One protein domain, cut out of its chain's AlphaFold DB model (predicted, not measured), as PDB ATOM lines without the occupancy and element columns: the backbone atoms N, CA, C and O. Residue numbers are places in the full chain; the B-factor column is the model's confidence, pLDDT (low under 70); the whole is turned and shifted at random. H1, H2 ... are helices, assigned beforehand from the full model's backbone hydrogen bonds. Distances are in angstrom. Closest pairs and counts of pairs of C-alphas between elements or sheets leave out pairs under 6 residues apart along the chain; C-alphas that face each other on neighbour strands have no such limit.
ATOM      1  N   ASP A   5     143.583 128.726 256.930       71.50
ATOM      2  CA  ASP A   5     144.768 127.870 256.850       71.50
ATOM      3  C   ASP A   5     144.596 126.662 255.910       71.50
ATOM      4  O   ASP A   5     145.584 126.065 255.496       71.50
ATOM      5  N   GLN A   6     143.358 126.304 255.551       82.69
ATOM      6  CA  GLN A   6     143.026 125.157 254.693       82.69
ATOM      7  C   GLN A   6     142.729 125.555 253.241       82.69
ATOM      8  O   GLN A   6     142.554 124.692 252.386       82.69
ATOM      9  N   ILE A   7     142.647 126.855 252.956       88.44
ATOM     10  CA  ILE A   7     142.374 127.374 251.612       88.44
ATOM     11  C   ILE A   7     143.640 127.213 250.760       88.44
ATOM     12  O   ILE A   7     144.691 127.577 251.271       88.44
ATOM     13  N   PRO A   8     143.596 126.717 249.508       91.12
ATOM     14  CA  PRO A   8     144.766 126.638 248.621       91.12
ATOM     15  C   PRO A   8     145.388 128.006 248.294       91.12
ATOM     16  O   PRO A   8     144.689 129.024 248.299       91.12
ATOM     17  N   ASP A   9     146.686 128.037 247.978       90.62
ATOM     18  CA  ASP A   9     147.409 129.285 247.681       90.62
ATOM     19  C   ASP A   9     146.806 130.025 246.471       90.62
ATOM     20  O   ASP A   9     146.722 131.250 246.478       90.62
ATOM     21  N   GLU A  10     146.268 129.310 245.479       89.62
ATOM     22  CA  GLU A  10     145.613 129.893 244.300       89.62
ATOM     23  C   GLU A  10     144.335 130.658 244.670       89.62
ATOM     24  O   GLU A  10     143.996 131.679 244.065       89.62
ATOM     25  N   ILE A  11     143.604 130.171 245.675       90.88
ATOM     26  CA  ILE A  11     142.395 130.832 246.169       90.88
ATOM     27  C   ILE A  11     142.773 132.020 247.058       90.88
ATOM     28  O   ILE A  11     142.138 133.069 246.951       90.88
ATOM     29  N   LEU A  12     143.834 131.905 247.870       89.88
ATOM     30  CA  LEU A  12     144.389 133.044 248.608       89.88
ATOM     31  C   LEU A  12     144.823 134.162 247.656       89.88
ATOM     32  O   LEU A  12     144.459 135.314 247.873       89.88
ATOM     33  N   LEU A  13     145.501 133.824 246.556       91.44
ATOM     34  CA  LEU A  13     145.865 134.792 245.526       91.44
ATOM     35  C   LEU A  13     144.634 135.458 244.919       91.44
ATOM     36  O   LEU A  13     144.587 136.683 244.860       91.44
ATOM     37  N   LYS A  14     143.593 134.702 244.546       90.75
ATOM     38  CA  LYS A  14     142.332 135.295 244.054       90.75
ATOM     39  C   LYS A  14     141.698 136.261 245.060       90.75
ATOM     40  O   LYS A  14     141.177 137.298 244.652       90.75
ATOM     41  N   ILE A  15     141.752 135.945 246.355       91.56
ATOM     42  CA  ILE A  15     141.288 136.847 247.417       91.56
ATOM     43  C   ILE A  15     142.158 138.107 247.453       91.56
ATOM     44  O   ILE A  15     141.622 139.212 247.460       91.56
ATOM     45  N   PHE A  16     143.484 137.964 247.419       92.44
ATOM     46  CA  PHE A  16     144.406 139.097 247.463       92.44
ATOM     47  C   PHE A  16     144.299 139.992 246.225       92.44
ATOM     48  O   PHE A  16     144.379 141.211 246.358       92.44
ATOM     49  N   TYR A  17     144.037 139.436 245.040       92.81
ATOM     50  CA  TYR A  17     143.797 140.204 243.813       92.81
ATOM     51  C   TYR A  17     142.497 141.025 243.860       92.81
ATOM     52  O   TYR A  17     142.393 142.028 243.155       92.81
ATOM     53  N   ASN A  18     141.531 140.676 244.718       92.62
ATOM     54  CA  ASN A  18     140.258 141.391 244.816       92.62
ATOM     55  C   ASN A  18     140.457 142.886 245.126       92.62
ATOM     56  O   ASN A  18     141.248 143.253 245.993       92.62
ATOM     57  N   THR A  19     139.716 143.760 244.444       86.44
ATOM     58  CA  THR A  19     139.791 145.220 244.606       86.44
ATOM     59  C   THR A  19     139.426 145.712 246.008       86.44
ATOM     60  O   THR A  19     139.820 146.817 246.369       86.44
ATOM     61  N   SER A  20     138.695 144.922 246.803       88.94
ATOM     62  CA  SER A  20     138.400 145.240 248.206       88.94
ATOM     63  C   SER A  20     139.634 145.167 249.110       88.94
ATOM     64  O   SER A  20     139.689 145.863 250.121       88.94
ATOM     65  N   VAL A  21     140.642 144.367 248.741       91.69
ATOM     66  CA  VAL A  21     141.935 144.324 249.431       91.69
ATOM     67  C   VAL A  21     142.784 145.482 248.917       91.69
ATOM     68  O   VAL A  21     143.306 145.435 247.796       91.69
ATOM     69  N   THR A  22     142.896 146.533 249.731       93.75
ATOM     70  CA  THR A  22     143.696 147.724 249.416       93.75
ATOM     71  C   THR A  22     145.198 147.438 249.495       93.75
ATOM     72  O   THR A  22     145.614 146.397 250.006       93.75
ATOM     73  N   ALA A  23     146.021 148.371 249.014       93.38
ATOM     74  CA  ALA A  23     147.476 148.277 249.125       93.38
ATOM     75  C   ALA A  23     147.926 148.177 250.596       93.38
ATOM     76  O   ALA A  23     148.686 147.285 250.959       93.38
ATOM     77  N   GLU A  24     147.367 149.020 251.462       94.31
ATOM     78  CA  GLU A  24     147.634 149.050 252.904       94.31
ATOM     79  C   GLU A  24     147.207 147.735 253.587       94.31
ATOM     80  O   GLU A  24     147.918 147.177 254.430       94.31
ATOM     81  N   SER A  25     146.054 147.196 253.171       94.12
ATOM     82  CA  SER A  25     145.549 145.907 253.652       94.12
ATOM     83  C   SER A  25     146.456 144.758 253.214       94.12
ATOM     84  O   SER A  25     146.724 143.857 254.004       94.12
ATOM     85  N   LEU A  26     146.964 144.792 251.979       94.50
ATOM     86  CA  LEU A  26     147.864 143.771 251.448       94.50
ATOM     87  C   LEU A  26     149.218 143.759 252.176       94.50
ATOM     88  O   LEU A  26     149.711 142.680 252.507       94.50
ATOM     89  N   ILE A  27     149.778 144.934 252.490       94.12
ATOM     90  CA  ILE A  27     150.980 145.059 253.334       94.12
ATOM     91  C   ILE A  27     150.727 144.404 254.694       94.12
ATOM     92  O   ILE A  27     151.502 143.550 255.126       94.12
ATOM     93  N   SER A  28     149.604 144.732 255.336       93.88
ATOM     94  CA  SER A  28     149.224 144.144 256.625       93.88
ATOM     95  C   SER A  28     149.077 142.620 256.535       93.88
ATOM     96  O   SER A  28     149.658 141.896 257.342       93.88
ATOM     97  N   LEU A  29     148.380 142.118 255.507       91.81
ATOM     98  CA  LEU A  29     148.200 140.685 255.247       91.81
ATOM     99  C   LEU A  29     149.534 139.957 255.050       91.81
ATOM    100  O   LEU A  29     149.719 138.861 255.580       91.81
ATOM    101  N   SER A  30     150.488 140.572 254.347       91.88
ATOM    102  CA  SER A  30     151.820 139.997 254.117       91.88
ATOM    103  C   SER A  30     152.631 139.801 255.410       91.88
ATOM    104  O   SER A  30     153.597 139.032 255.431       91.88
ATOM    105  N   ASN A  31     152.215 140.453 256.501       90.50
ATOM    106  CA  ASN A  31     152.837 140.371 257.818       90.50
ATOM    107  C   ASN A  31     152.088 139.469 258.809       90.50
ATOM    108  O   ASN A  31     152.593 139.251 259.908       90.50
ATOM    109  N   VAL A  32     150.940 138.893 258.431       91.31
ATOM    110  CA  VAL A  32     150.132 138.040 259.324       91.31
ATOM    111  C   VAL A  32     150.827 136.716 259.647       91.31
ATOM    112  O   VAL A  32     150.877 136.306 260.804       91.31
ATOM    113  N   CYS A  33     151.348 136.011 258.638       91.25
ATOM    114  CA  CYS A  33     152.015 134.721 258.827       91.25
ATOM    115  C   CYS A  33     153.021 134.421 257.706       91.25
ATOM    116  O   CYS A  33     152.993 135.036 256.637       91.25
ATOM    117  N   GLN A  34     153.896 133.431 257.924       90.69
ATOM    118  CA  GLN A  34     154.912 133.026 256.941       90.69
ATOM    119  C   GLN A  34     154.304 132.600 255.599       90.69
ATOM    120  O   GLN A  34     154.856 132.915 254.546       90.69
ATOM    121  N   ARG A  35     153.151 131.920 255.628       91.69
ATOM    122  CA  ARG A  35     152.457 131.479 254.415       91.69
ATOM    123  C   ARG A  35     152.000 132.669 253.574       91.69
ATOM    124  O   ARG A  35     152.322 132.724 252.393       91.69
ATOM    125  N   PHE A  36     151.319 133.644 254.177       91.19
ATOM    126  CA  PHE A  36     150.853 134.838 253.461       91.19
ATOM    127  C   PHE A  36     152.030 135.661 252.945       91.19
ATOM    128  O   PHE A  36     152.020 136.081 251.792       91.19
ATOM    129  N   ARG A  37     153.090 135.804 253.748       90.75
ATOM    130  CA  ARG A  37     154.327 136.455 253.311       90.75
ATOM    131  C   ARG A  37     154.904 135.804 252.056       90.75
ATOM    132  O   ARG A  37     155.295 136.522 251.138       90.75
ATOM    133  N   LYS A  38     154.952 134.470 252.010       90.31
ATOM    134  CA  LYS A  38     155.462 133.709 250.861       90.31
ATOM    135  C   LYS A  38     154.580 133.895 249.627       90.31
ATOM    136  O   LYS A  38     155.101 134.221 248.567       90.31
ATOM    137  N   VAL A  39     153.261 133.764 249.781       90.12
ATOM    138  CA  VAL A  39     152.291 133.965 248.690       90.12
ATOM    139  C   VAL A  39     152.400 135.380 248.114       90.12
ATOM    140  O   VAL A  39     152.508 135.537 246.904       90.12
ATOM    141  N   CYS A  40     152.455 136.411 248.964       89.25
ATOM    142  CA  CYS A  40     152.577 137.792 248.501       89.25
ATOM    143  C   CYS A  40     153.951 138.107 247.889       89.25
ATOM    144  O   CYS A  40     154.026 138.929 246.985       89.25
ATOM    145  N   SER A  41     155.044 137.511 248.375       84.75
ATOM    146  CA  SER A  41     156.397 137.844 247.889       84.75
ATOM    147  C   SER A  41     156.747 137.173 246.558       84.75
ATOM    148  O   SER A  41     157.670 137.617 245.890       84.75
ATOM    149  N   ASN A  42     156.016 136.127 246.166       83.25
ATOM    150  CA  ASN A  42     156.247 135.418 244.907       83.25
ATOM    151  C   ASN A  42     155.497 136.033 243.708       83.25
ATOM    152  O   ASN A  42     155.732 135.619 242.577       83.25
ATOM    153  N   GLU A  43     154.597 136.995 243.934       86.69
ATOM    154  CA  GLU A  43     153.660 137.504 242.925       86.69
ATOM    155  C   GLU A  43     153.797 139.022 242.729       86.69
ATOM    156  O   GLU A  43     153.023 139.816 243.260       86.69
ATOM    157  N   GLU A  44     154.767 139.453 241.919       86.19
ATOM    158  CA  GLU A  44     154.982 140.875 241.576       86.19
ATOM    159  C   GLU A  44     153.742 141.526 240.936       86.19
ATOM    160  O   GLU A  44     153.396 142.681 241.206       86.19
ATOM    161  N   MET A  45     153.006 140.761 240.122       89.81
ATOM    162  CA  MET A  45     151.798 141.241 239.445       89.81
ATOM    163  C   MET A  45     150.668 141.581 240.421       89.81
ATOM    164  O   MET A  45     149.853 142.461 240.125       89.81
ATOM    165  N   LEU A  46     150.646 140.958 241.602       93.69
ATOM    166  CA  LEU A  46     149.698 141.287 242.658       93.69
ATOM    167  C   LEU A  46     149.932 142.716 243.148       93.69
ATOM    168  O   LEU A  46     148.996 143.516 243.150       93.69
ATOM    169  N   TRP A  47     151.172 143.071 243.481       93.88
ATOM    170  CA  TRP A  47     151.528 144.414 243.948       93.88
ATOM    171  C   TRP A  47     151.313 145.473 242.865       93.88
ATOM    172  O   TRP A  47     150.658 146.490 243.114       93.88
ATOM    173  N   LYS A  48     151.722 145.179 241.626       92.62
ATOM    174  CA  LYS A  48     151.453 146.025 240.452       92.62
ATOM    175  C   LYS A  48     149.953 146.293 240.265       92.62
ATOM    176  O   LYS A  48     149.553 147.426 239.981       92.62
ATOM    177  N   SER A  49     149.108 145.277 240.483       92.75
ATOM    178  CA  SER A  49     147.643 145.402 240.397       92.75
ATOM    179  C   SER A  49     147.044 146.313 241.473       92.75
ATOM    180  O   SER A  49     145.985 146.898 241.244       92.75
ATOM    181  N   LYS A  50     147.716 146.473 242.624       94.19
ATOM    182  CA  LYS A  50     147.300 147.396 243.692       94.19
ATOM    183  C   LYS A  50     147.791 148.814 243.461       94.19
ATOM    184  O   LYS A  50     147.058 149.757 243.754       94.19
ATOM    185  N   PHE A  51     148.983 148.965 242.892       94.19
ATOM    186  CA  PHE A  51     149.582 150.272 242.655       94.19
ATOM    187  C   PHE A  51     148.751 151.123 241.683       94.19
ATOM    188  O   PHE A  51     148.302 152.216 242.032       94.19
ATOM    189  N   LYS A  52     148.484 150.607 240.472       92.31
ATOM    190  CA  LYS A  52     147.805 151.352 239.395       92.31
ATOM    191  C   LYS A  52     146.464 151.991 239.805       92.31
ATOM    192  O   LYS A  52     146.281 153.177 239.526       92.31
ATOM    193  N   PRO A  53     145.511 151.277 240.439       91.88
ATOM    194  CA  PRO A  53     144.238 151.876 240.835       91.88
ATOM    195  C   PRO A  53     144.371 152.868 242.000       91.88
ATOM    196  O   PRO A  53     143.587 153.813 242.074       91.88
ATOM    197  N   ARG A  54     145.347 152.684 242.902       93.69
ATOM    198  CA  ARG A  54     145.545 153.545 244.080       93.69
ATOM    199  C   ARG A  54     146.283 154.847 243.746       93.69
ATOM    200  O   ARG A  54     145.922 155.896 244.293       93.69
ATOM    201  N   TRP A  55     147.258 154.796 242.835       95.06
ATOM    202  CA  TRP A  55     148.040 155.950 242.369       95.06
ATOM    203  C   TRP A  55     148.027 156.084 240.836       95.06
ATOM    204  O   TRP A  55     149.067 155.990 240.181       95.06
ATOM    205  N   PRO A  56     146.854 156.348 240.225       93.31
ATOM    206  CA  PRO A  56     146.716 156.399 238.770       93.31
ATOM    207  C   PRO A  56     147.530 157.522 238.123       93.31
ATOM    208  O   PRO A  56     147.953 157.386 236.976       93.31
ATOM    209  N   LEU A  57     147.762 158.636 238.832       91.44
ATOM    210  CA  LEU A  57     148.624 159.698 238.316       91.44
ATOM    211  C   LEU A  57     150.090 159.260 238.298       91.44
ATOM    212  O   LEU A  57     150.768 159.493 237.302       91.44
ATOM    213  N   ALA A  58     150.555 158.607 239.364       93.81
ATOM    214  CA  ALA A  58     151.923 158.108 239.428       93.81
ATOM    215  C   ALA A  58     152.184 157.042 238.368       93.81
ATOM    216  O   ALA A  58     153.219 157.066 237.712       93.81
ATOM    217  N   TRP A  59     151.197 156.180 238.124       92.88
ATOM    218  CA  TRP A  59     151.242 155.246 237.009       92.88
ATOM    219  C   TRP A  59     151.394 155.953 235.660       92.88
ATOM    220  O   TRP A  59     152.256 155.585 234.872       92.88
ATOM    221  N   LYS A  60     150.559 156.967 235.384       91.12
ATOM    222  CA  LYS A  60     150.585 157.685 234.101       91.12
ATOM    223  C   LYS A  60     151.932 158.377 233.874       91.12
ATOM    224  O   LYS A  60     152.506 158.225 232.805       91.12
ATOM    225  N   LYS A  61     152.427 159.114 234.873       89.12
ATOM    226  CA  LYS A  61     153.679 159.882 234.773       89.12
ATOM    227  C   LYS A  61     154.902 159.009 234.528       89.12
ATOM    228  O   LYS A  61     155.808 159.415 233.818       89.12
ATOM    229  N   ASN A  62     154.898 157.805 235.088       90.44
ATOM    230  CA  ASN A  62     156.011 156.874 234.967       90.44
ATOM    231  C   ASN A  62     155.753 155.776 233.926       90.44
ATOM    232  O   ASN A  62     156.486 154.795 233.902       90.44
ATOM    233  N   ALA A  63     154.731 155.903 233.067       88.75
ATOM    234  CA  ALA A  63     154.359 154.854 232.112       88.75
ATOM    235  C   ALA A  63     155.531 154.456 231.204       88.75
ATOM    236  O   ALA A  63     155.802 153.270 231.048       88.75
ATOM    237  N   PHE A  64     156.283 155.441 230.702       85.31
ATOM    238  CA  PHE A  64     157.472 155.198 229.887       85.31
ATOM    239  C   PHE A  64     158.536 154.378 230.633       85.31
ATOM    240  O   PHE A  64     159.066 153.423 230.077       85.31
ATOM    241  N   LEU A  65     158.821 154.711 231.898       86.38
ATOM    242  CA  LEU A  65     159.769 153.958 232.728       86.38
ATOM    243  C   LEU A  65     159.251 152.544 233.012       86.38
ATOM    244  O   LEU A  65     159.988 151.575 232.897       86.38
ATOM    245  N   ILE A  66     157.960 152.408 233.318       86.94
ATOM    246  CA  ILE A  66     157.321 151.117 233.599       86.94
ATOM    247  C   ILE A  66     157.369 150.178 232.384       86.94
ATOM    248  O   ILE A  66     157.478 148.964 232.565       86.94
ATOM    249  N   GLU A  67     157.248 150.719 231.172       85.38
ATOM    250  CA  GLU A  67     157.223 149.949 229.923       85.38
ATOM    251  C   GLU A  67     158.623 149.669 229.366       85.38
ATOM    252  O   GLU A  67     158.849 148.587 228.830       85.38
ATOM    253  N   ASN A  68     159.566 150.603 229.534       81.19
ATOM    254  CA  ASN A  68     160.892 150.540 228.909       81.19
ATOM    255  C   ASN A  68     162.044 150.271 229.889       81.19
ATOM    256  O   ASN A  68     163.205 150.299 229.479       81.19
ATOM    257  N   SER A  69     161.769 150.026 231.173       77.69
ATOM    258  CA  SER A  69     162.830 149.729 232.139       77.69
ATOM    259  C   SER A  69     163.521 148.402 231.821       77.69
ATOM    260  O   SER A  69     162.905 147.335 231.810       77.69
ATOM    261  N   SER A  70     164.843 148.469 231.653       72.56
ATOM    262  CA  SER A  70     165.719 147.301 231.525       72.56
ATOM    263  C   SER A  70     165.812 146.480 232.818       72.56
ATOM    264  O   SER A  70     166.206 145.316 232.772       72.56
ATOM    265  N   GLN A  71     165.488 147.075 233.974       77.75
ATOM    266  CA  GLN A  71     165.475 146.394 235.270       77.75
ATOM    267  C   GLN A  71     164.037 146.168 235.761       77.75
ATOM    268  O   GLN A  71     163.210 147.082 235.696       77.75
ATOM    269  N   PRO A  72     163.713 144.970 236.279       80.88
ATOM    270  CA  PRO A  72     162.388 144.710 236.814       80.88
ATOM    271  C   PRO A  72     162.148 145.571 238.061       80.88
ATOM    272  O   PRO A  72     162.868 145.460 239.054       80.88
ATOM    273  N   ILE A  73     161.115 146.414 238.003       87.31
ATOM    274  CA  ILE A  73     160.649 147.206 239.147       87.31
ATOM    275  C   ILE A  73     160.176 146.248 240.244       87.31
ATOM    276  O   ILE A  73     159.355 145.366 239.986       87.31
ATOM    277  N   ASN A  74     160.665 146.450 241.468       91.44
ATOM    278  CA  ASN A  74     160.187 145.738 242.651       91.44
ATOM    279  C   ASN A  74     158.873 146.376 243.121       91.44
ATOM    280  O   ASN A  74     158.873 147.350 243.878       91.44
ATOM    281  N   TRP A  75     157.744 145.837 242.661       92.44
ATOM    282  CA  TRP A  75     156.431 146.431 242.913       92.44
ATOM    283  C   TRP A  75     156.013 146.328 244.367       92.44
ATOM    284  O   TRP A  75     155.275 147.187 244.847       92.44
ATOM    285  N   LYS A  76     156.472 145.294 245.077       92.88
ATOM    286  CA  LYS A  76     156.224 145.176 246.512       92.88
ATOM    287  C   LYS A  76     156.814 146.367 247.258       92.88
ATOM    288  O   LYS A  76     156.082 147.053 247.968       92.88
ATOM    289  N   LYS A  77     158.108 146.619 247.054       93.06
ATOM    290  CA  LYS A  77     158.802 147.737 247.692       93.06
ATOM    291  C   LYS A  77     158.182 149.070 247.284       93.06
ATOM    292  O   LYS A  77     157.899 149.889 248.143       93.06
ATOM    293  N   GLU A  78     157.886 149.252 246.000       94.31
ATOM    294  CA  GLU A  78     157.291 150.500 245.516       94.31
ATOM    295  C   GLU A  78     155.903 150.768 246.131       94.31
ATOM    296  O   GLU A  78     155.560 151.908 246.442       94.31
ATOM    297  N   VAL A  79     155.097 149.726 246.364       95.31
ATOM    298  CA  VAL A  79     153.819 149.857 247.083       95.31
ATOM    299  C   VAL A  79     154.033 150.181 248.563       95.31
ATOM    300  O   VAL A  79     153.307 151.022 249.093       95.31
ATOM    301  N   GLU A  80     154.996 149.540 249.228       95.12
ATOM    302  CA  GLU A  80     155.355 149.829 250.625       95.12
ATOM    303  C   GLU A  80     155.798 151.294 250.789       95.12
ATOM    304  O   GLU A  80     155.197 152.030 251.578       95.12
ATOM    305  N   ASP A  81     156.738 151.738 249.955       96.94
ATOM    306  CA  ASP A  81     157.245 153.112 249.884       96.94
ATOM    307  C   ASP A  81     156.099 154.109 249.597       96.94
ATOM    308  O   ASP A  81     155.958 155.140 250.261       96.94
ATOM    309  N   SER A  82     155.192 153.782 248.670       97.12
ATOM    310  CA  SER A  82     154.045 154.638 248.328       97.12
ATOM    311  C   SER A  82     153.013 154.779 249.453       97.12
ATOM    312  O   SER A  82     152.392 155.841 249.611       97.12
ATOM    313  N   VAL A  83     152.799 153.722 250.244       96.38
ATOM    314  CA  VAL A  83     151.952 153.783 251.445       96.38
ATOM    315  C   VAL A  83     152.625 154.626 252.526       96.38
ATOM    316  O   VAL A  83     151.951 155.460 253.135       96.38
ATOM    317  N   GLU A  84     153.936 154.481 252.723       96.44
ATOM    318  CA  GLU A  84     154.703 155.313 253.655       96.44
ATOM    319  C   GLU A  84     154.592 156.801 253.300       96.44
ATOM    320  O   GLU A  84     154.227 157.615 254.154       96.44
ATOM    321  N   ILE A  85     154.811 157.150 252.028       97.31
ATOM    322  CA  ILE A  85     154.625 158.512 251.514       97.31
ATOM    323  C   ILE A  85     153.210 159.005 251.804       97.31
ATOM    324  O   ILE A  85     153.032 160.122 252.284       97.31
ATOM    325  N   SER A  86     152.196 158.182 251.524       95.75
ATOM    326  CA  SER A  86     150.794 158.562 251.722       95.75
ATOM    327  C   SER A  86     150.489 158.870 253.190       95.75
ATOM    328  O   SER A  86     149.785 159.842 253.466       95.75
ATOM    329  N   ASN A  87     151.030 158.086 254.125       94.19
ATOM    330  CA  ASN A  87     150.847 158.295 255.561       94.19
ATOM    331  C   ASN A  87     151.546 159.576 256.030       94.19
ATOM    332  O   ASN A  87     150.888 160.459 256.581       94.19
ATOM    333  N   LYS A  88     152.837 159.737 255.711       95.25
ATOM    334  CA  LYS A  88     153.613 160.939 256.060       95.25
ATOM    335  C   LYS A  88     153.020 162.208 255.447       95.25
ATOM    336  O   LYS A  88     152.948 163.247 256.096       95.25
ATOM    337  N   PHE A  89     152.533 162.133 254.210       93.06
ATOM    338  CA  PHE A  89     151.845 163.245 253.559       93.06
ATOM    339  C   PHE A  89     150.588 163.673 254.331       93.06
ATOM    340  O   PHE A  89     150.339 164.868 254.490       93.06
ATOM    341  N   GLN A  90     149.787 162.718 254.821       89.38
ATOM    342  CA  GLN A  90     148.616 163.039 255.643       89.38
ATOM    343  C   GLN A  90     149.013 163.635 256.996       89.38
ATOM    344  O   GLN A  90     148.361 164.575 257.437       89.38
ATOM    345  N   GLU A  91     150.077 163.144 257.632       89.12
ATOM    346  CA  GLU A  91     150.609 163.726 258.873       89.12
ATOM    347  C   GLU A  91     151.019 165.192 258.678       89.12
ATOM    348  O   GLU A  91     150.575 166.056 259.437       89.12
ATOM    349  N   ILE A  92     151.764 165.492 257.607       87.44
ATOM    350  CA  ILE A  92     152.145 166.863 257.230       87.44
ATOM    351  C   ILE A  92     150.906 167.730 256.975       87.44
ATOM    352  O   ILE A  92     150.831 168.877 257.406       87.44
ATOM    353  N   LEU A  93     149.904 167.206 256.270       83.25
ATOM    354  CA  LEU A  93     148.705 167.983 255.967       83.25
ATOM    355  C   LEU A  93     147.830 168.224 257.207       83.25
ATOM    356  O   LEU A  93     147.191 169.271 257.313       83.25
ATOM    357  N   ASN A  94     147.803 167.279 258.144       81.44
ATOM    358  CA  ASN A  94     147.061 167.407 259.395       81.44
ATOM    359  C   ASN A  94     147.735 168.390 260.359       81.44
ATOM    360  O   ASN A  94     147.028 169.147 261.023       81.44
ATOM    361  N   SER A  95     149.072 168.458 260.393       78.25
ATOM    362  CA  SER A  95     149.779 169.451 261.218       78.25
ATOM    363  C   SER A  95     149.478 170.893 260.778       78.25
ATOM    364  O   SER A  95     149.385 171.795 261.611       78.25
ATOM    365  N   LEU A  96     149.192 171.105 259.486       73.81
ATOM    366  CA  LEU A  96     148.803 172.404 258.922       73.81
ATOM    367  C   LEU A  96     147.429 172.914 259.386       73.81
ATOM    368  O   LEU A  96     147.152 174.109 259.264       73.81
ATOM    369  N   ILE A  97     146.545 172.054 259.905       66.75
ATOM    370  CA  ILE A  97     145.197 172.455 260.355       66.75
ATOM    371  C   ILE A  97     145.286 173.463 261.516       66.75
ATOM    372  O   ILE A  97     144.443 174.349 261.631       66.75
ATOM    373  N   HIS A  98     146.343 173.390 262.324       58.69
ATOM    374  CA  HIS A  98     146.573 174.303 263.446       58.69
ATOM    375  C   HIS A  98     147.222 175.637 263.036       58.69
ATOM    376  O   HIS A  98     147.267 176.571 263.830       58.69
ATOM    377  N   LEU A  99     147.686 175.757 261.786       56.44
ATOM    378  CA  LEU A  99     148.523 176.863 261.303       56.44
ATOM    379  C   LEU A  99     147.778 177.831 260.362       56.44
ATOM    380  O   LEU A  99     148.398 178.647 259.683       56.44
ATOM    381  N   ALA A 100     146.440 177.770 260.359       50.06
ATOM    382  CA  ALA A 100     145.520 178.449 259.436       50.06
ATOM    383  C   ALA A 100     145.706 179.972 259.264       50.06
ATOM    384  O   ALA A 100     145.189 180.544 258.307       50.06
ATOM    385  N   ASN A 101     146.435 180.629 260.168       48.09
ATOM    386  CA  ASN A 101     146.595 182.082 260.190       48.09
ATOM    387  C   ASN A 101     147.869 182.593 259.494       48.09
ATOM    388  O   ASN A 101     148.061 183.805 259.441       48.09
ATOM    389  N   TYR A 102     148.738 181.722 258.965       49.81
ATOM    390  CA  TYR A 102     150.072 182.143 258.522       49.81
ATOM    391  C   TYR A 102     150.385 181.728 257.078       49.81
ATOM    392  O   TYR A 102     150.668 180.568 256.783       49.81
ATOM    393  N   LEU A 103     150.399 182.719 256.183       50.56
ATOM    394  CA  LEU A 103     150.889 182.628 254.798       50.56
ATOM    395  C   LEU A 103     152.357 182.148 254.709       50.56
ATOM    396  O   LEU A 103     152.760 181.565 253.705       50.56
ATOM    397  N   THR A 104     153.136 182.326 255.778       50.81
ATOM    398  CA  THR A 104     154.576 182.030 255.871       50.81
ATOM    399  C   THR A 104     154.910 180.564 256.182       50.81
ATOM    400  O   THR A 104     156.035 180.121 255.963       50.81
ATOM    401  N   VAL A 105     153.937 179.774 256.650       51.00
ATOM    402  CA  VAL A 105     154.144 178.387 257.120       51.00
ATOM    403  C   VAL A 105     154.441 177.400 255.984       51.00
ATOM    404  O   VAL A 105     155.064 176.361 256.196       51.00
ATOM    405  N   ALA A 106     154.054 177.714 254.748       56.06
ATOM    406  CA  ALA A 106     154.358 176.835 253.624       56.06
ATOM    407  C   ALA A 106     155.872 176.722 253.357       56.06
ATOM    408  O   ALA A 106     156.323 175.672 252.914       56.06
ATOM    409  N   ILE A 107     156.674 177.746 253.675       56.84
ATOM    410  CA  ILE A 107     158.125 177.736 253.423       56.84
ATOM    411  C   ILE A 107     158.847 176.739 254.345       56.84
ATOM    412  O   ILE A 107     159.756 176.048 253.890       56.84
ATOM    413  N   THR A 108     158.417 176.595 255.601       63.47
ATOM    414  CA  THR A 108     159.043 175.667 256.562       63.47
ATOM    415  C   THR A 108     158.652 174.206 256.333       63.47
ATOM    416  O   THR A 108     159.419 173.311 256.673       63.47
ATOM    417  N   ILE A 109     157.491 173.950 255.718       74.38
ATOM    418  CA  ILE A 109     156.949 172.592 255.509       74.38
ATOM    419  C   ILE A 109     157.281 172.019 254.125       74.38
ATOM    420  O   ILE A 109     157.332 170.801 253.948       74.38
ATOM    421  N   VAL A 110     157.550 172.871 253.133       78.31
ATOM    422  CA  VAL A 110     157.982 172.441 251.793       78.31
ATOM    423  C   VAL A 110     159.194 171.486 251.827       78.31
ATOM    424  O   VAL A 110     159.126 170.469 251.133       78.31
ATOM    425  N   PRO A 111     160.248 171.706 252.643       84.44
ATOM    426  CA  PRO A 111     161.343 170.744 252.787       84.44
ATOM    427  C   PRO A 111     160.876 169.337 253.180       84.44
ATOM    428  O   PRO A 111     161.312 168.363 252.571       84.44
ATOM    429  N   SER A 112     159.919 169.220 254.109       88.31
ATOM    430  CA  SER A 112     159.360 167.924 254.518       88.31
ATOM    431  C   SER A 112     158.632 167.215 253.374       88.31
ATOM    432  O   SER A 112     158.675 165.991 253.287       88.31
ATOM    433  N   ILE A 113     157.998 167.960 252.461       91.19
ATOM    434  CA  ILE A 113     157.428 167.382 251.235       91.19
ATOM    435  C   ILE A 113     158.529 166.907 250.281       91.19
ATOM    436  O   ILE A 113     158.395 165.840 249.684       91.19
ATOM    437  N   PHE A 114     159.621 167.657 250.142       90.06
ATOM    438  CA  PHE A 114     160.745 167.248 249.296       90.06
ATOM    439  C   PHE A 114     161.489 166.027 249.833       90.06
ATOM    440  O   PHE A 114     162.031 165.261 249.041       90.06
ATOM    441  N   ASP A 115     161.471 165.780 251.139       93.38
ATOM    442  CA  ASP A 115     161.979 164.521 251.683       93.38
ATOM    443  C   ASP A 115     161.127 163.321 251.250       93.38
ATOM    444  O   ASP A 115     161.680 162.258 250.975       93.38
ATOM    445  N   LEU A 116     159.811 163.495 251.066       95.62
ATOM    446  CA  LEU A 116     158.951 162.443 250.507       95.62
ATOM    447  C   LEU A 116     159.257 162.139 249.037       95.62
ATOM    448  O   LEU A 116     159.035 161.017 248.592       95.62
ATOM    449  N   PHE A 117     159.785 163.103 248.275       94.19
ATOM    450  CA  PHE A 117     160.174 162.870 246.878       94.19
ATOM    451  C   PHE A 117     161.332 161.885 246.743       94.19
ATOM    452  O   PHE A 117     161.470 161.264 245.695       94.19
ATOM    453  N   LYS A 118     162.149 161.752 247.791       93.44
ATOM    454  CA  LYS A 118     163.330 160.881 247.818       93.44
ATOM    455  C   LYS A 118     162.990 159.429 248.181       93.44
ATOM    456  O   LYS A 118     163.888 158.592 248.190       93.44
ATOM    457  N   ILE A 119     161.738 159.144 248.543       93.31
ATOM    458  CA  ILE A 119     161.281 157.807 248.929       93.31
ATOM    459  C   ILE A 119     160.826 157.060 247.671       93.31
ATOM    460  O   ILE A 119     159.968 157.552 246.938       93.31
ATOM    461  N   GLY A 120     161.365 155.861 247.457       89.19
ATOM    462  CA  GLY A 120     161.015 155.013 246.315       89.19
ATOM    463  C   GLY A 120     161.422 155.595 244.960       89.19
ATOM    464  O   GLY A 120     162.055 156.648 244.866       89.19
ATOM    465  N   GLU A 121     161.061 154.888 243.891       89.62
ATOM    466  CA  GLU A 121     161.349 155.330 242.523       89.62
ATOM    467  C   GLU A 121     160.310 156.352 242.046       89.62
ATOM    468  O   GLU A 121     160.637 157.300 241.329       89.62
ATOM    469  N   PHE A 122     159.051 156.222 242.484       93.75
ATOM    470  CA  PHE A 122     157.957 157.084 242.031       93.75
ATOM    471  C   PHE A 122     157.538 158.155 243.043       93.75
ATOM    472  O   PHE A 122     156.465 158.753 242.883       93.75
ATOM    473  N   GLY A 123     158.384 158.456 244.035       94.31
ATOM    474  CA  GLY A 123     158.059 159.311 245.178       94.31
ATOM    475  C   GLY A 123     157.404 160.647 244.821       94.31
ATOM    476  O   GLY A 123     156.302 160.954 245.286       94.31
ATOM    477  N   THR A 124     158.009 161.417 243.911       93.25
ATOM    478  CA  THR A 124     157.440 162.689 243.425       93.25
ATOM    479  C   THR A 124     156.035 162.511 242.850       93.25
ATOM    480  O   THR A 124     155.111 163.259 243.183       93.25
ATOM    481  N   SER A 125     155.836 161.503 242.005       93.31
ATOM    482  CA  SER A 125     154.562 161.283 241.323       93.31
ATOM    483  C   SER A 125     153.478 160.743 242.264       93.31
ATOM    484  O   SER A 125     152.300 161.073 242.093       93.31
ATOM    485  N   VAL A 126     153.862 159.981 243.294       96.19
ATOM    486  CA  VAL A 126     152.975 159.530 244.377       96.19
ATOM    487  C   VAL A 126     152.502 160.719 245.214       96.19
ATOM    488  O   VAL A 126     151.297 160.874 245.412       96.19
ATOM    489  N   VAL A 127     153.404 161.620 245.619       95.50
ATOM    490  CA  VAL A 127     153.028 162.841 246.353       95.50
ATOM    491  C   VAL A 127     152.064 163.712 245.538       95.50
ATOM    492  O   VAL A 127     151.029 164.147 246.049       95.50
ATOM    493  N   LEU A 128     152.336 163.929 244.246       93.19
ATOM    494  CA  LEU A 128     151.422 164.670 243.364       93.19
ATOM    495  C   LEU A 128     150.055 163.976 243.228       93.19
ATOM    496  O   LEU A 128     149.016 164.645 243.141       93.19
ATOM    497  N   ASN A 129     150.022 162.641 243.250       94.25
ATOM    498  CA  ASN A 129     148.776 161.882 243.277       94.25
ATOM    499  C   ASN A 129     148.003 162.108 244.589       94.25
ATOM    500  O   ASN A 129     146.780 162.257 244.547       94.25
ATOM    501  N   GLU A 130     148.682 162.188 245.735       93.88
ATOM    502  CA  GLU A 130     148.049 162.484 247.026       93.88
ATOM    503  C   GLU A 130     147.454 163.898 247.074       93.88
ATOM    504  O   GLU A 130     146.289 164.054 247.457       93.88
ATOM    505  N   PHE A 131     148.161 164.912 246.558       91.44
ATOM    506  CA  PHE A 131     147.583 166.247 246.356       91.44
ATOM    507  C   PHE A 131     146.306 166.191 245.511       91.44
ATOM    508  O   PHE A 131     145.257 166.718 245.903       91.44
ATOM    509  N   ARG A 132     146.354 165.499 244.363       89.50
ATOM    510  CA  ARG A 132     145.192 165.321 243.479       89.50
ATOM    511  C   ARG A 132     144.030 164.647 244.202       89.50
ATOM    512  O   ARG A 132     142.883 165.055 244.003       89.50
ATOM    513  N   ARG A 133     144.306 163.626 245.018       88.56
ATOM    514  CA  ARG A 133     143.297 162.885 245.783       88.56
ATOM    515  C   ARG A 133     142.575 163.809 246.756       88.56
ATOM    516  O   ARG A 133     141.345 163.848 246.718       88.56
ATOM    517  N   VAL A 134     143.303 164.599 247.548       86.25
ATOM    518  CA  VAL A 134     142.704 165.563 248.490       86.25
ATOM    519  C   VAL A 134     141.857 166.596 247.743       86.25
ATOM    520  O   VAL A 134     140.685 166.795 248.072       86.25
ATOM    521  N   ILE A 135     142.400 167.182 246.671       81.75
ATOM    522  CA  ILE A 135     141.721 168.228 245.894       81.75
ATOM    523  C   ILE A 135     140.442 167.708 245.222       81.75
ATOM    524  O   ILE A 135     139.421 168.399 245.225       81.75
ATOM    525  N   LYS A 136     140.457 166.494 244.654       80.31
ATOM    526  CA  LYS A 136     139.278 165.906 243.996       80.31
ATOM    527  C   LYS A 136     138.231 165.396 244.983       80.31
ATOM    528  O   LYS A 136     137.050 165.657 244.781       80.31
ATOM    529  N   THR A 137     138.645 164.703 246.041       69.75
ATOM    530  CA  THR A 137     137.721 164.093 247.016       69.75
ATOM    531  C   THR A 137     136.906 165.162 247.740       69.75
ATOM    532  O   THR A 137     135.698 165.025 247.909       69.75
ATOM    533  N   LYS A 138     137.539 166.281 248.104       61.75
ATOM    534  CA  LYS A 138     136.869 167.361 248.838       61.75
ATOM    535  C   LYS A 138     136.013 168.276 247.951       61.75
ATOM    536  O   LYS A 138     135.083 168.883 248.469       61.75
ATOM    537  N   ARG A 139     136.229 168.304 246.623       56.81
ATOM    538  CA  ARG A 139     135.301 168.942 245.657       56.81
ATOM    539  C   ARG A 139     133.929 168.253 245.613       56.81
ATOM    540  O   ARG A 139     132.947 168.908 245.290       56.81
ATOM    541  N   ILE A 140     133.867 166.957 245.931       51.44
ATOM    542  CA  ILE A 140     132.636 166.150 245.884       51.44
ATOM    543  C   ILE A 140     131.808 166.316 247.169       51.44
ATOM    544  O   ILE A 140     130.592 166.152 247.137       51.44
ATOM    545  N   ILE A 141     132.441 166.654 248.302       52.09
ATOM    546  CA  ILE A 141     131.819 166.462 249.616       52.09
ATOM    547  C   ILE A 141     131.018 167.672 250.142       52.09
ATOM    548  O   ILE A 141     129.965 167.395 250.709       52.09
ATOM    549  N   ARG A 142     131.367 168.973 249.984       47.16
ATOM    550  CA  ARG A 142     130.555 170.044 250.643       47.16
ATOM    551  C   ARG A 142     130.533 171.475 250.075       47.16
ATOM    552  O   ARG A 142     131.495 171.985 249.516       47.16
ATOM    553  N   ARG A 143     129.396 172.126 250.398       42.44
ATOM    554  CA  ARG A 143     129.164 173.563 250.647       42.44
ATOM    555  C   ARG A 143     130.024 174.034 251.851       42.44
ATOM    556  O   ARG A 143     129.750 173.599 252.964       42.44
ATOM    557  N   GLY A 144     131.022 174.902 251.641       47.31
ATOM    558  CA  GLY A 144     131.825 175.574 252.694       47.31
ATOM    559  C   GLY A 144     133.356 175.405 252.556       47.31
ATOM    560  O   GLY A 144     133.789 174.436 251.930       47.31
ATOM    561  N   PRO A 145     134.190 176.328 253.090       53.25
ATOM    562  CA  PRO A 145     135.650 176.249 252.981       53.25
ATOM    563  C   PRO A 145     136.225 175.167 253.909       53.25
ATOM    564  O   PRO A 145     136.222 175.306 255.128       53.25
ATOM    565  N   ASP A 146     136.720 174.077 253.323       70.25
ATOM    566  CA  ASP A 146     137.487 173.044 254.027       70.25
ATOM    567  C   ASP A 146     138.948 173.509 254.153       70.25
ATOM    568  O   ASP A 146     139.662 173.615 253.152       70.25
ATOM    569  N   LEU A 147     139.387 173.806 255.379       71.12
ATOM    570  CA  LEU A 147     140.750 174.255 255.680       71.12
ATOM    571  C   LEU A 147     141.811 173.274 255.149       71.12
ATOM    572  O   LEU A 147     142.846 173.697 254.641       71.12
ATOM    573  N   MET A 148     141.521 171.970 255.155       74.44
ATOM    574  CA  MET A 148     142.413 170.940 254.613       74.44
ATOM    575  C   MET A 148     142.571 171.066 253.091       74.44
ATOM    576  O   MET A 148     143.666 170.904 252.557       74.44
ATOM    577  N   LEU A 149     141.484 171.386 252.377       77.69
ATOM    578  CA  LEU A 149     141.524 171.638 250.933       77.69
ATOM    579  C   LEU A 149     142.324 172.907 250.618       77.69
ATOM    580  O   LEU A 149     143.054 172.935 249.628       77.69
ATOM    581  N   LEU A 150     142.179 173.946 251.442       74.12
ATOM    582  CA  LEU A 150     142.924 175.191 251.284       74.12
ATOM    583  C   LEU A 150     144.426 174.963 251.492       74.12
ATOM    584  O   LEU A 150     145.213 175.312 250.616       74.12
ATOM    585  N   ASN A 151     144.804 174.288 252.578       76.06
ATOM    586  CA  ASN A 151     146.192 173.956 252.897       76.06
ATOM    587  C   ASN A 151     146.837 173.081 251.814       76.06
ATOM    588  O   ASN A 151     147.935 173.380 251.348       76.06
ATOM    589  N   ALA A 152     146.126 172.049 251.347       81.00
ATOM    590  CA  ALA A 152     146.612 171.183 250.276       81.00
ATOM    591  C   ALA A 152     146.839 171.951 248.969       81.00
ATOM    592  O   ALA A 152     147.814 171.690 248.270       81.00
ATOM    593  N   LYS A 153     145.965 172.912 248.634       79.44
ATOM    594  CA  LYS A 153     146.170 173.783 247.472       79.44
ATOM    595  C   LYS A 153     147.383 174.680 247.667       79.44
ATOM    596  O   LYS A 153     148.256 174.663 246.816       79.44
ATOM    597  N   THR A 154     147.471 175.425 248.763       76.25
ATOM    598  CA  THR A 154     148.610 176.324 249.016       76.25
ATOM    599  C   THR A 154     149.939 175.577 248.915       76.25
ATOM    600  O   THR A 154     150.829 175.991 248.174       76.25
ATOM    601  N   LEU A 155     150.044 174.426 249.583       81.06
ATOM    602  CA  LEU A 155     151.247 173.603 249.554       81.06
ATOM    603  C   LEU A 155     151.538 173.059 248.148       81.06
ATOM    604  O   LEU A 155     152.682 173.120 247.702       81.06
ATOM    605  N   LEU A 156     150.510 172.610 247.418       85.06
ATOM    606  CA  LEU A 156     150.653 172.203 246.019       85.06
ATOM    607  C   LEU A 156     151.235 173.330 245.162       85.06
ATOM    608  O   LEU A 156     152.101 173.054 244.344       85.06
ATOM    609  N   TYR A 157     150.775 174.575 245.320       79.56
ATOM    610  CA  TYR A 157     151.311 175.693 244.543       79.56
ATOM    611  C   TYR A 157     152.810 175.863 244.815       79.56
ATOM    612  O   TYR A 157     153.583 175.833 243.864       79.56
ATOM    613  N   HIS A 158     153.248 175.945 246.076       77.81
ATOM    614  CA  HIS A 158     154.679 176.088 246.393       77.81
ATOM    615  C   HIS A 158     155.532 174.939 245.843       77.81
ATOM    616  O   HIS A 158     156.553 175.178 245.197       77.81
ATOM    617  N   VAL A 159     155.086 173.700 246.049       83.81
ATOM    618  CA  VAL A 159     155.771 172.501 245.552       83.81
ATOM    619  C   VAL A 159     155.836 172.505 244.024       83.81
ATOM    620  O   VAL A 159     156.893 172.269 243.444       83.81
ATOM    621  N   ASN A 160     154.722 172.807 243.358       84.44
ATOM    622  CA  ASN A 160     154.651 172.837 241.904       84.44
ATOM    623  C   ASN A 160     155.502 173.958 241.311       84.44
ATOM    624  O   ASN A 160     156.136 173.735 240.290       84.44
ATOM    625  N   TYR A 161     155.555 175.135 241.935       79.44
ATOM    626  CA  TYR A 161     156.435 176.203 241.473       79.44
ATOM    627  C   TYR A 161     157.897 175.801 241.532       79.44
ATOM    628  O   TYR A 161     158.605 176.038 240.565       79.44
ATOM    629  N   TYR A 162     158.336 175.129 242.596       80.25
ATOM    630  CA  TYR A 162     159.698 174.606 242.640       80.25
ATOM    631  C   TYR A 162     159.973 173.636 241.481       80.25
ATOM    632  O   TYR A 162     160.954 173.811 240.764       80.25
ATOM    633  N   LEU A 163     159.084 172.659 241.264       85.38
ATOM    634  CA  LEU A 163     159.218 171.676 240.183       85.38
ATOM    635  C   LEU A 163     159.234 172.346 238.801       85.38
ATOM    636  O   LEU A 163     160.147 172.126 238.011       85.38
ATOM    637  N   VAL A 164     158.265 173.220 238.532       85.00
ATOM    638  CA  VAL A 164     158.147 173.945 237.262       85.00
ATOM    639  C   VAL A 164     159.310 174.907 237.053       85.00
ATOM    640  O   VAL A 164     159.734 175.085 235.921       85.00
ATOM    641  N   THR A 165     159.857 175.523 238.099       82.50
ATOM    642  CA  THR A 165     161.041 176.376 237.975       82.50
ATOM    643  C   THR A 165     162.265 175.573 237.535       82.50
ATOM    644  O   THR A 165     163.060 176.103 236.764       82.50
ATOM    645  N   GLN A 166     162.427 174.315 237.962       84.81
ATOM    646  CA  GLN A 166     163.501 173.462 237.429       84.81
ATOM    647  C   GLN A 166     163.260 173.132 235.953       84.81
ATOM    648  O   GLN A 166     164.127 173.409 235.129       84.81
ATOM    649  N   GLU A 167     162.051 172.678 235.606       88.06
ATOM    650  CA  GLU A 167     161.668 172.403 234.211       88.06
ATOM    651  C   GLU A 167     161.854 173.641 233.312       88.06
ATOM    652  O   GLU A 167     162.362 173.553 232.198       88.06
ATOM    653  N   MET A 168     161.487 174.824 233.812       85.75
ATOM    654  CA  MET A 168     161.639 176.092 233.105       85.75
ATOM    655  C   MET A 168     163.115 176.467 232.948       85.75
ATOM    656  O   MET A 168     163.503 176.934 231.885       85.75
ATOM    657  N   LYS A 169     163.960 176.267 233.966       85.19
ATOM    658  CA  LYS A 169     165.407 176.519 233.851       85.19
ATOM    659  C   LYS A 169     166.056 175.604 232.821       85.19
ATOM    660  O   LYS A 169     166.836 176.088 232.006       85.19
ATOM    661  N   GLU A 170     165.714 174.320 232.835       88.88
ATOM    662  CA  GLU A 170     166.174 173.351 231.839       88.88
ATOM    663  C   GLU A 170     165.736 173.781 230.437       88.88
ATOM    664  O   GLU A 170     166.572 173.936 229.547       88.88
ATOM    665  N   PHE A 171     164.454 174.100 230.261       88.88
ATOM    666  CA  PHE A 171     163.911 174.596 229.001       88.88
ATOM    667  C   PHE A 171     164.608 175.875 228.507       88.88
ATOM    668  O   PHE A 171     164.998 175.976 227.347       88.88
ATOM    669  N   LEU A 172     164.812 176.856 229.386       85.19
ATOM    670  CA  LEU A 172     165.460 178.122 229.036       85.19
ATOM    671  C   LEU A 172     166.970 177.982 228.803       85.19
ATOM    672  O   LEU A 172     167.559 178.842 228.145       85.19
ATOM    673  N   SER A 173     167.590 176.911 229.302       86.50
ATOM    674  CA  SER A 173     168.993 176.584 229.030       86.50
ATOM    675  C   SER A 173     169.223 175.973 227.646       86.50
ATOM    676  O   SER A 173     170.365 175.934 227.189       86.50
ATOM    677  N   LEU A 174     168.158 175.528 226.964       87.06
ATOM    678  CA  LEU A 174     168.238 175.029 225.593       87.06
ATOM    679  C   LEU A 174     168.762 176.118 224.635       87.06
ATOM    680  O   LEU A 174     168.654 177.313 224.926       87.06
ATOM    681  N   PRO A 175     169.325 175.742 223.478       85.56
ATOM    682  CA  PRO A 175     169.626 176.707 222.425       85.56
ATOM    683  C   PRO A 175     168.314 177.283 221.835       85.56
ATOM    684  O   PRO A 175     167.305 176.568 221.840       85.56
ATOM    685  N   PRO A 176     168.279 178.552 221.372       80.25
ATOM    686  CA  PRO A 176     167.060 179.211 220.875       80.25
ATOM    687  C   PRO A 176     166.276 178.391 219.845       80.25
ATOM    688  O   PRO A 176     165.051 178.367 219.876       80.25
ATOM    689  N   GLU A 177     166.987 177.654 218.999       81.12
ATOM    690  CA  GLU A 177     166.458 176.844 217.904       81.12
ATOM    691  C   GLU A 177     165.599 175.670 218.393       81.12
ATOM    692  O   GLU A 177     164.715 175.207 217.681       81.12
ATOM    693  N   ARG A 178     165.839 175.197 219.623       80.94
ATOM    694  CA  ARG A 178     165.091 174.092 220.252       80.94
ATOM    695  C   ARG A 178     164.004 174.572 221.209       80.94
ATOM    696  O   ARG A 178     163.305 173.759 221.814       80.94
ATOM    697  N   LYS A 179     163.866 175.886 221.400       85.62
ATOM    698  CA  LYS A 179     162.862 176.458 222.297       85.62
ATOM    699  C   LYS A 179     161.568 176.713 221.539       85.62
ATOM    700  O   LYS A 179     161.410 177.740 220.886       85.62
ATOM    701  N   CYS A 180     160.596 175.822 221.691       86.56
ATOM    702  CA  CYS A 180     159.275 176.030 221.111       86.56
ATOM    703  C   CYS A 180     158.335 176.790 222.064       86.56
ATOM    704  O   CYS A 180     158.255 176.522 223.270       86.56
ATOM    705  N   PHE A 181     157.581 177.745 221.510       82.94
ATOM    706  CA  PHE A 181     156.648 178.594 222.262       82.94
ATOM    707  C   PHE A 181     155.584 177.790 223.015       82.94
ATOM    708  O   PHE A 181     155.211 178.155 224.130       82.94
ATOM    709  N   GLU A 182     155.125 176.675 222.444       86.31
ATOM    710  CA  GLU A 182     154.125 175.809 223.070       86.31
ATOM    711  C   GLU A 182     154.606 175.171 224.379       86.31
ATOM    712  O   GLU A 182     153.852 175.153 225.353       86.31
ATOM    713  N   LYS A 183     155.858 174.697 224.435       88.25
ATOM    714  CA  LYS A 183     156.432 174.028 225.610       88.25
ATOM    715  C   LYS A 183     156.719 175.035 226.712       88.25
ATOM    716  O   LYS A 183     156.345 174.819 227.863       88.25
ATOM    717  N   GLY A 184     157.254 176.199 226.343       86.25
ATOM    718  CA  GLY A 184     157.397 177.327 227.261       86.25
ATOM    719  C   GLY A 184     156.055 177.763 227.861       86.25
ATOM    720  O   GLY A 184     155.925 177.920 229.079       86.25
ATOM    721  N   ALA A 185     155.028 177.907 227.016       81.50
ATOM    722  CA  ALA A 185     153.686 178.275 227.455       81.50
ATOM    723  C   ALA A 185     153.067 177.197 228.353       81.50
ATOM    724  O   ALA A 185     152.407 177.540 229.333       81.50
ATOM    725  N   TYR A 186     153.313 175.914 228.065       85.62
ATOM    726  CA  TYR A 186     152.911 174.785 228.905       85.62
ATOM    727  C   TYR A 186     153.554 174.837 230.298       85.62
ATOM    728  O   TYR A 186     152.833 174.749 231.293       85.62
ATOM    729  N   HIS A 187     154.873 175.031 230.412       85.00
ATOM    730  CA  HIS A 187     155.524 175.115 231.726       85.00
ATOM    731  C   HIS A 187     154.994 176.306 232.528       85.00
ATOM    732  O   HIS A 187     154.642 176.164 233.700       85.00
ATOM    733  N   LEU A 188     154.840 177.467 231.885       79.25
ATOM    734  CA  LEU A 188     154.267 178.643 232.533       79.25
ATOM    735  C   LEU A 188     152.838 178.365 233.026       79.25
ATOM    736  O   LEU A 188     152.484 178.651 234.170       79.25
ATOM    737  N   ALA A 189     152.022 177.764 232.172       77.56
ATOM    738  CA  ALA A 189     150.658 177.367 232.464       77.56
ATOM    739  C   ALA A 189     150.541 176.412 233.655       77.56
ATOM    740  O   ALA A 189     149.738 176.655 234.566       77.56
ATOM    741  N   LYS A 190     151.377 175.371 233.657       80.88
ATOM    742  CA  LYS A 190     151.513 174.388 234.729       80.88
ATOM    743  C   LYS A 190     151.916 175.047 236.041       80.88
ATOM    744  O   LYS A 190     151.339 174.722 237.075       80.88
ATOM    745  N   GLY A 191     152.836 176.011 236.004       77.88
ATOM    746  CA  GLY A 191     153.225 176.813 237.166       77.88
ATOM    747  C   GLY A 191     152.058 177.613 237.737       77.88
ATOM    748  O   GLY A 191     151.778 177.553 238.928       77.88
ATOM    749  N   LEU A 192     151.337 178.328 236.875       74.19
ATOM    750  CA  LEU A 192     150.273 179.246 237.281       74.19
ATOM    751  C   LEU A 192     148.970 178.554 237.717       74.19
ATOM    752  O   LEU A 192     148.164 179.173 238.411       74.19
ATOM    753  N   ASN A 193     148.709 177.322 237.264       74.25
ATOM    754  CA  ASN A 193     147.451 176.599 237.520       74.25
ATOM    755  C   ASN A 193     147.718 175.118 237.848       74.25
ATOM    756  O   ASN A 193     147.267 174.226 237.123       74.25
ATOM    757  N   PRO A 194     148.446 174.828 238.939       78.44
ATOM    758  CA  PRO A 194     148.904 173.480 239.265       78.44
ATOM    759  C   PRO A 194     147.769 172.460 239.377       78.44
ATOM    760  O   PRO A 194     147.902 171.327 238.925       78.44
TER     761      PRO A 194
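AT A GLANCE: This is residues 5 to 194 of the 482 residues of the protein "F-box only protein 21" of Armadillidium nasatum (UniProt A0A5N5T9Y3). Two helical hairpins, H7 with H8 and H9 with H10, cross at steep angles as the core, and H11 folds back along H10. Toward the other end of the longest axis the short helices H1 to H4 cluster, with H2 and H4 packed on the first part of H7; H5 packs on H9, and residues 66 to 68 of H6 stick out. The printed part has 190 residues with eleven named helices, H1 to H11 in chain order, and no named strand: its class is all helix. It is only just loose, close to compact, with a radius of gyration of the C-alphas of 19.7 A, and spans 63 by 46 by 28 A.

HOW THE PARTS SIT: H10, residues 147 to 173, is the longest helix. H11, residues 181 to 192, forms a hairpin with it at a shallow tilt of 28 degrees; their closest C-alphas, of Tyr 161 and Gly 191, are 5.4 A apart. H9, residues 123 to 141, forms a hairpin with H10 at a steep tilt of 40 degrees, its residues 131 to 138 alone touching H10, closest at the C-alphas of Ile 135 and Leu 149, 6.1 A. The hub is H7, residues 75 to 99, which touches five helices. Its residues 93 to 97 alone touch H10, at a steep tilt of 61 degrees, closest at the C-alphas of Ile 97 and Met 148, 6.6 A. H8, residues 105 to 117, forms a hairpin with H7 at a shallow tilt of 6 degrees, closest at the C-alphas of Ile 85 and Leu 116, 5.9 A. H4, residues 44 to 54, touches residues 75 to 79 of H7 alone, closest at the C-alphas of Trp 47 and Trp 75, 5.4 A. H2, residues 23 to 30, touches H7 at the C-alphas of Glu 24 and Val 83, 6.6 A, with residues 79 to 83 of H7 alone. H1, residues 9 to 17, touches H3, residues 34 to 41, closest at the C-alphas of Asp 9 and Val 39, 6.8 A. H5, residues 56 to 61, touches residues 125 to 129 of H9 alone, closest at the C-alphas of Ala 58 and Ser 125, 4.5 A. H6, residues 63 to 68, meets H5 only through their link. Every O i to N i+4 pair is within hydrogen-bond range in H1, H2, H3, H5, H6, H10 and H11, against 6 of 7 in H4, 18 of 21 in H7, 6 of 9 in H8 and 13 of 15 in H9.

IN THESE COORDINATES: From first to last C-alpha H10 measures 38.9 A, H7 36.4 A and H9 27.6 A. C-alpha 9 opens H1 at (147.409, 129.285, 247.681), and C-alpha 192 ends H11 at (150.273, 179.246, 237.281).

THE WHOLE: The C-alphas farthest apart, of Gln 6 and Pro 176, are 68.1 A apart. The printed part has no cut and no long link. Confidence is low, under 70, at residues 97 to 108 and 137 to 145.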